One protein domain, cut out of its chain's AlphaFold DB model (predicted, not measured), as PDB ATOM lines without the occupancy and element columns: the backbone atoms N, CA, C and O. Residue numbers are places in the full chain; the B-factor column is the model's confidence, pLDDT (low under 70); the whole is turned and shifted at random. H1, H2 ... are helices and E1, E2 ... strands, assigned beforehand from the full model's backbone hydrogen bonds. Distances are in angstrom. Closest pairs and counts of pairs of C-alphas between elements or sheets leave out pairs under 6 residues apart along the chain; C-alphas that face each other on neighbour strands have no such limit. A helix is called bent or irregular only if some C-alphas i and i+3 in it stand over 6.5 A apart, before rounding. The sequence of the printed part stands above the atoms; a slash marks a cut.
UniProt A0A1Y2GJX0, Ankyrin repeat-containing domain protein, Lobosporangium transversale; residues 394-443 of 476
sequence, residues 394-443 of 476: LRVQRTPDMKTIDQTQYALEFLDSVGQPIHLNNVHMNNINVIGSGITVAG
ATOM      1  N   LEU A 394     -27.581  71.535  18.758       86.75
ATOM      2  CA  LEU A 394     -27.383  70.511  19.786       86.75
ATOM      3  C   LEU A 394     -28.484  70.545  20.853       86.75
ATOM      4  O   LEU A 394     -28.974  69.492  21.269       86.75
ATOM      5  N   ARG A 395     -28.892  71.739  21.295       86.38
ATOM      6  CA  ARG A 395     -29.935  71.923  22.313       86.38
ATOM      7  C   ARG A 395     -31.290  71.431  21.831       86.38
ATOM      8  O   ARG A 395     -31.937  70.699  22.575       86.38
ATOM      9  N   VAL A 396     -31.678  71.723  20.586       85.56
ATOM     10  CA  VAL A 396     -32.970  71.262  20.046       85.56
ATOM     11  C   VAL A 396     -33.051  69.733  20.003       85.56
ATOM     12  O   VAL A 396     -34.119  69.169  20.188       85.56
ATOM     13  N   GLN A 397     -31.923  69.038  19.836       84.62
ATOM     14  CA  GLN A 397     -31.887  67.573  19.870       84.62
ATOM     15  C   GLN A 397     -31.969  66.994  21.281       84.62
ATOM     16  O   GLN A 397     -32.558  65.934  21.477       84.62
ATOM     17  N   ARG A 398     -31.335  67.647  22.261       85.62
ATOM     18  CA  ARG A 398     -31.211  67.120  23.629       85.62
ATOM     19  C   ARG A 398     -32.400  67.478  24.509       85.62
ATOM     20  O   ARG A 398     -32.891  66.640  25.256       85.62
ATOM     21  N   THR A 399     -32.821  68.731  24.442       82.62
ATOM     22  CA  THR A 399     -33.859  69.321  25.288       82.62
ATOM     23  C   THR A 399     -34.654  70.309  24.440       82.62
ATOM     24  O   THR A 399     -34.479  71.517  24.602       82.62
ATOM     25  N   PRO A 400     -35.473  69.827  23.487       77.62
ATOM     26  CA  PRO A 400     -36.255  70.722  22.654       77.62
ATOM     27  C   PRO A 400     -37.211  71.527  23.537       77.62
ATOM     28  O   PRO A 400     -37.945  70.979  24.358       77.62
ATOM     29  N   ASP A 401     -37.175  72.840  23.375       79.56
ATOM     30  CA  ASP A 401     -38.078  73.793  24.002       79.56
ATOM     31  C   ASP A 401     -38.426  74.878  22.972       79.56
ATOM     32  O   ASP A 401     -37.699  75.066  21.992       79.56
ATOM     33  N   MET A 402     -39.542  75.585  23.171       72.81
ATOM     34  CA  MET A 402     -40.045  76.549  22.183       72.81
ATOM     35  C   MET A 402     -39.024  77.637  21.826       72.81
ATOM     36  O   MET A 402     -38.907  77.983  20.655       72.81
ATOM     37  N   LYS A 403     -38.229  78.119  22.793       73.44
ATOM     38  CA  LYS A 403     -37.213  79.151  22.542       73.44
ATOM     39  C   LYS A 403     -36.119  78.616  21.625       73.44
ATOM     40  O   LYS A 403     -35.703  79.303  20.697       73.44
ATOM     41  N   THR A 404     -35.658  77.391  21.867       77.88
ATOM     42  CA  THR A 404     -34.644  76.765  21.014       77.88
ATOM     43  C   THR A 404     -35.203  76.470  19.616       77.88
ATOM     44  O   THR A 404     -34.512  76.697  18.621       77.88
ATOM     45  N   ILE A 405     -36.465  76.041  19.511       78.25
ATOM     46  CA  ILE A 405     -37.144  75.777  18.229       78.25
ATOM     47  C   ILE A 405     -37.220  77.045  17.372       78.25
ATOM     48  O   ILE A 405     -36.860  76.997  16.195       78.25
ATOM     49  N   ASP A 406     -37.588  78.185  17.960       78.50
ATOM     50  CA  ASP A 406     -37.705  79.461  17.237       78.50
ATOM     51  C   ASP A 406     -36.370  79.916  16.619       78.50
ATOM     52  O   ASP A 406     -36.342  80.521  15.546       78.50
ATOM     53  N   GLN A 407     -35.243  79.586  17.259       85.62
ATOM     54  CA  GLN A 407     -33.900  79.901  16.752       85.62
ATOM     55  C   GLN A 407     -33.367  78.857  15.768       85.62
ATOM     56  O   GLN A 407     -32.441  79.142  15.007       85.62
ATOM     57  N   THR A 408     -33.929  77.648  15.778       86.50
ATOM     58  CA  THR A 408     -33.375  76.501  15.051       86.50
ATOM     59  C   THR A 408     -33.400  76.723  13.543       86.50
ATOM     60  O   THR A 408     -32.407  76.433  12.883       86.50
ATOM     61  N   GLN A 409     -34.472  77.298  12.988       86.38
ATOM     62  CA  GLN A 409     -34.548  77.543  11.543       86.38
ATOM     63  C   GLN A 409     -33.422  78.479  11.076       86.38
ATOM     64  O   GLN A 409     -32.695  78.154  10.140       86.38
ATOM     65  N   TYR A 410     -33.223  79.595  11.783       88.06
ATOM     66  CA  TYR A 410     -32.135  80.524  11.482       88.06
ATOM     67  C   TYR A 410     -30.758  79.878  11.685       88.06
ATOM     68  O   TYR A 410     -29.854  80.109  10.888       88.06
ATOM     69  N   ALA A 411     -30.588  79.045  12.718       89.31
ATOM     70  CA  ALA A 411     -29.337  78.327  12.950       89.31
ATOM     71  C   ALA A 411     -28.971  77.408  11.773       89.31
ATOM     72  O   ALA A 411     -27.823  77.427  11.329       89.31
ATOM     73  N   LEU A 412     -29.936  76.646  11.249       88.69
ATOM     74  CA  LEU A 412     -29.728  75.735  10.120       88.69
ATOM     75  C   LEU A 412     -29.367  76.496   8.838       88.69
ATOM     76  O   LEU A 412     -28.343  76.201   8.225       88.69
ATOM     77  N   GLU A 413     -30.153  77.515   8.479       87.94
ATOM     78  CA  GLU A 413     -29.896  78.356   7.301       87.94
ATOM     79  C   GLU A 413     -28.544  79.072   7.396       87.94
ATOM     80  O   GLU A 413     -27.784  79.142   6.428       87.94
ATOM     81  N   PHE A 414     -28.209  79.586   8.582       91.06
ATOM     82  CA  PHE A 414     -26.940  80.261   8.804       91.06
ATOM     83  C   PHE A 414     -25.758  79.300   8.645       91.06
ATOM     84  O   PHE A 414     -24.817  79.641   7.928       91.06
ATOM     85  N   LEU A 415     -25.798  78.115   9.266       91.25
ATOM     86  CA  LEU A 415     -24.724  77.120   9.172       91.25
ATOM     87  C   LEU A 415     -24.510  76.634   7.736       91.25
ATOM     88  O   LEU A 415     -23.361  76.564   7.295       91.25
ATOM     89  N   ASP A 416     -25.591  76.390   6.995       88.69
ATOM     90  CA  ASP A 416     -25.529  76.036   5.575       88.69
ATOM     91  C   ASP A 416     -24.876  77.159   4.752       88.69
ATOM     92  O   ASP A 416     -23.896  76.935   4.037       88.69
ATOM     93  N   SER A 417     -25.303  78.413   4.965       90.94
ATOM     94  CA  SER A 417     -24.756  79.581   4.254       90.94
ATOM     95  C   SER A 417     -23.255  79.806   4.475       90.94
ATOM     96  O   SER A 417     -22.580  80.418   3.643       90.94
ATOM     97  N   VAL A 418     -22.710  79.337   5.604       91.69
ATOM     98  CA  VAL A 418     -21.280  79.446   5.926       91.69
ATOM     99  C   VAL A 418     -20.500  78.156   5.663       91.69
ATOM    100  O   VAL A 418     -19.309  78.109   5.980       91.69
ATOM    101  N   GLY A 419     -21.142  77.133   5.087       86.88
ATOM    102  CA  GLY A 419     -20.533  75.843   4.762       86.88
ATOM    103  C   GLY A 419     -20.083  75.052   5.990       86.88
ATOM    104  O   GLY A 419     -19.090  74.329   5.925       86.88
ATOM    105  N   GLN A 420     -20.750  75.235   7.133       88.56
ATOM    106  CA  GLN A 420     -20.457  74.491   8.356       88.56
ATOM    107  C   GLN A 420     -21.276  73.198   8.399       88.56
ATOM    108  O   GLN A 420     -22.454  73.211   8.047       88.56
ATOM    109  N   PRO A 421     -20.686  72.075   8.849       82.06
ATOM    110  CA  PRO A 421     -21.400  70.809   8.911       82.06
ATOM    111  C   PRO A 421     -22.556  70.885   9.913       82.06
ATOM    112  O   PRO A 421     -22.383  71.311  11.058       82.06
ATOM    113  N   ILE A 422     -23.733  70.432   9.482       80.88
ATOM    114  CA  ILE A 422     -24.935  70.346  10.310       80.88
ATOM    115  C   ILE A 422     -25.096  68.894  10.763       80.88
ATOM    116  O   ILE A 422     -25.468  68.016   9.986       80.88
ATOM    117  N   HIS A 423     -24.828  68.638  12.040       77.31
ATOM    118  CA  HIS A 423     -25.070  67.339  12.666       77.31
ATOM    119  C   HIS A 423     -26.418  67.364  13.394       77.31
ATOM    120  O   HIS A 423     -26.473  67.525  14.613       77.31
ATOM    121  N   LEU A 424     -27.505  67.247  12.627       72.62
ATOM    122  CA  LEU A 424     -28.873  67.228  13.142       72.62
ATOM    123  C   LEU A 424     -29.517  65.852  12.944       72.62
ATOM    124  O   LEU A 424     -29.783  65.444  11.816       72.62
ATOM    125  N   ASN A 425     -29.798  65.157  14.047       73.75
ATOM    126  CA  ASN A 425     -30.694  64.001  14.039       73.75
ATOM    127  C   ASN A 425     -32.154  64.471  13.963       73.75
ATOM    128  O   ASN A 425     -32.475  65.542  14.473       73.75
ATOM    129  N   ASN A 426     -33.046  63.664  13.377       68.38
ATOM    130  CA  ASN A 426     -34.474  63.994  13.328       68.38
ATOM    131  C   ASN A 426     -35.036  64.175  14.748       68.38
ATOM    132  O   ASN A 426     -35.022  63.238  15.548       68.38
ATOM    133  N   VAL A 427     -35.554  65.369  15.040       65.06
ATOM    134  CA  VAL A 427     -36.220  65.697  16.307       65.06
ATOM    135  C   VAL A 427     -37.718  65.782  16.064       65.06
ATOM    136  O   VAL A 427     -38.162  66.519  15.186       65.06
ATOM    137  N   HIS A 428     -38.498  65.058  16.862       65.19
ATOM    138  CA  HIS A 428     -39.958  65.075  16.823       65.19
ATOM    139  C   HIS A 428     -40.501  65.630  18.144       65.19
ATOM    140  O   HIS A 428     -40.308  65.017  19.193       65.19
ATOM    141  N   MET A 429     -41.188  66.775  18.112       59.66
ATOM    142  CA  MET A 429     -41.781  67.392  19.301       59.66
ATOM    143  C   MET A 429     -43.117  68.069  18.977       59.66
ATOM    144  O   MET A 429     -43.141  69.003  18.192       59.66
ATOM    145  N   ASN A 430     -44.230  67.648  19.593       56.00
ATOM    146  CA  ASN A 430     -45.541  68.322  19.490       56.00
ATOM    147  C   ASN A 430     -45.942  68.722  18.051       56.00
ATOM    148  O   ASN A 430     -46.245  69.883  17.787       56.00
ATOM    149  N   ASN A 431     -45.920  67.764  17.118       58.22
ATOM    150  CA  ASN A 431     -46.140  67.956  15.675       58.22
ATOM    151  C   ASN A 431     -45.058  68.758  14.934       58.22
ATOM    152  O   ASN A 431     -45.186  68.942  13.733       58.22
ATOM    153  N   ILE A 432     -43.992  69.207  15.589       59.22
ATOM    154  CA  ILE A 432     -42.838  69.864  14.974       59.22
ATOM    155  C   ILE A 432     -41.751  68.814  14.724       59.22
ATOM    156  O   ILE A 432     -41.263  68.161  15.644       59.22
ATOM    157  N   ASN A 433     -41.370  68.664  13.464       69.00
ATOM    158  CA  ASN A 433     -40.296  67.808  12.995       69.00
ATOM    159  C   ASN A 433     -39.128  68.694  12.564       69.00
ATOM    160  O   ASN A 433     -39.213  69.369  11.537       69.00
ATOM    161  N   VAL A 434     -38.037  68.682  13.323       67.50
ATOM    162  CA  VAL A 434     -36.780  69.317  12.919       67.50
ATOM    163  C   VAL A 434     -35.939  68.255  12.221       67.50
ATOM    164  O   VAL A 434     -35.520  67.278  12.841       67.50
ATOM    165  N   ILE A 435     -35.732  68.425  10.922       64.62
ATOM    166  CA  ILE A 435     -34.939  67.528  10.076       64.62
ATOM    167  C   ILE A 435     -33.771  68.311   9.472       64.62
ATOM    168  O   ILE A 435     -33.785  69.539   9.469       64.62
ATOM    169  N   GLY A 436     -32.753  67.621   8.952       58.72
ATOM    170  CA  GLY A 436     -31.539  68.263   8.415       58.72
ATOM    171  C   GLY A 436     -31.781  69.368   7.371       58.72
ATOM    172  O   GLY A 436     -30.922  70.221   7.192       58.72
ATOM    173  N   SER A 437     -32.949  69.379   6.719       59.72
ATOM    174  CA  SER A 437     -33.376  70.381   5.735       59.72
ATOM    175  C   SER A 437     -34.295  71.490   6.279       59.72
ATOM    176  O   SER A 437     -34.710  72.349   5.502       59.72
ATOM    177  N   GLY A 438     -34.641  71.495   7.572       63.84
ATOM    178  CA  GLY A 438     -35.466  72.537   8.198       63.84
ATOM    179  C   GLY A 438     -36.521  72.015   9.175       63.84
ATOM    180  O   GLY A 438     -36.566  70.834   9.526       63.84
ATOM    181  N   ILE A 439     -37.391  72.919   9.627       66.31
ATOM    182  CA  ILE A 439     -38.503  72.619  10.539       66.31
ATOM    183  C   ILE A 439     -39.797  72.397   9.742       66.31
ATOM    184  O   ILE A 439     -40.194  73.238   8.941       66.31
ATOM    185  N   THR A 440     -40.500  71.289   9.983       66.38
ATOM    186  CA  THR A 440     -41.821  70.989   9.399       66.38
ATOM    187  C   THR A 440     -42.859  70.778  10.499       66.38
ATOM    188  O   THR A 440     -42.553  70.171  11.516       66.38
ATOM    189  N   VAL A 441     -44.088  71.276  10.327       57.88
ATOM    190  CA  VAL A 441     -45.182  71.085  11.298       57.88
ATOM    191  C   VAL A 441     -46.244  70.163  10.694       57.88
ATOM    192  O   VAL A 441     -46.789  70.447   9.628       57.88
ATOM    193  N   ALA A 442     -46.535  69.042  11.347       44.22
ATOM    194  CA  ALA A 442     -47.539  68.075  10.926       44.22
ATOM    195  C   ALA A 442     -48.955  68.598  11.237       44.22
ATOM    196  O   ALA A 442     -49.410  68.555  12.377       44.22
ATOM    197  N   GLY A 443     -49.651  69.063  10.193       40.00
ATOM    198  CA  GLY A 443     -51.079  69.402  10.220       40.00
ATOM    199  C   GLY A 443     -51.390  70.902  10.241       40.00
ATOM    200  O   GLY A 443     -51.542  71.489  11.303       40.00
TER     201      GLY A 443
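This is residues 394 to 443 of the 476 residues of the protein "Ankyrin repeat-containing domain protein" of Lobosporangium transversale (UniProt A0A1Y2GJX0). A small three-stranded antiparallel sheet has one longer helix, H2, over one face, in two layers; the short helix H1 only grazes the sheet. The printed part has 50 residues, with H1, H2, E1, E2 and E3 along the chain; the class is mixed. It is compact, radius of gyration of the C-alphas 10.3 A, spanning 30 by 21 by 17 A.

The strands are E1, residues 427 to 429, E2, 432 to 435, and E3, 438 to 441, which ends at C-alpha (-45.182, 71.085, 11.298). H2, residues 402 to 417, is 23.8 A long; H1, residues 394 to 398, begins at C-alpha (-27.383, 70.511, 19.786).

E1, E2 and E3 form a meander, each strand the antiparallel neighbour of the one before. In the hairpin E1 and E2, N 429 and O 432 are 2.8 A apart; in the hairpin E2 and E3, N 433 and O 440 are 2.7 A apart, both within hydrogen-bond range. H2 lies over E2 and E3 at a height over the sheet of 8.6 A, along the strands; its closest C-alphas to E3 are Gln 409 and Gly 438, 6.1 A. H2 is only just irregular, C-alphas 406 and 409 being 6.8 A apart, with a kink of 32 degrees near residue 410. With residues 404 to 408 alone it touches H1, closest C-alphas Val 396 and Thr 404, 5.8 A. In H1 every O i to N i+4 pair is within hydrogen-bond range; in H2, 10 of 12.

The farthest C-alphas, Val 418 and Gly 443, are 31.7 A apart. The printed part has no cut and no long link. Residues 426 to 443 have pLDDT under 70.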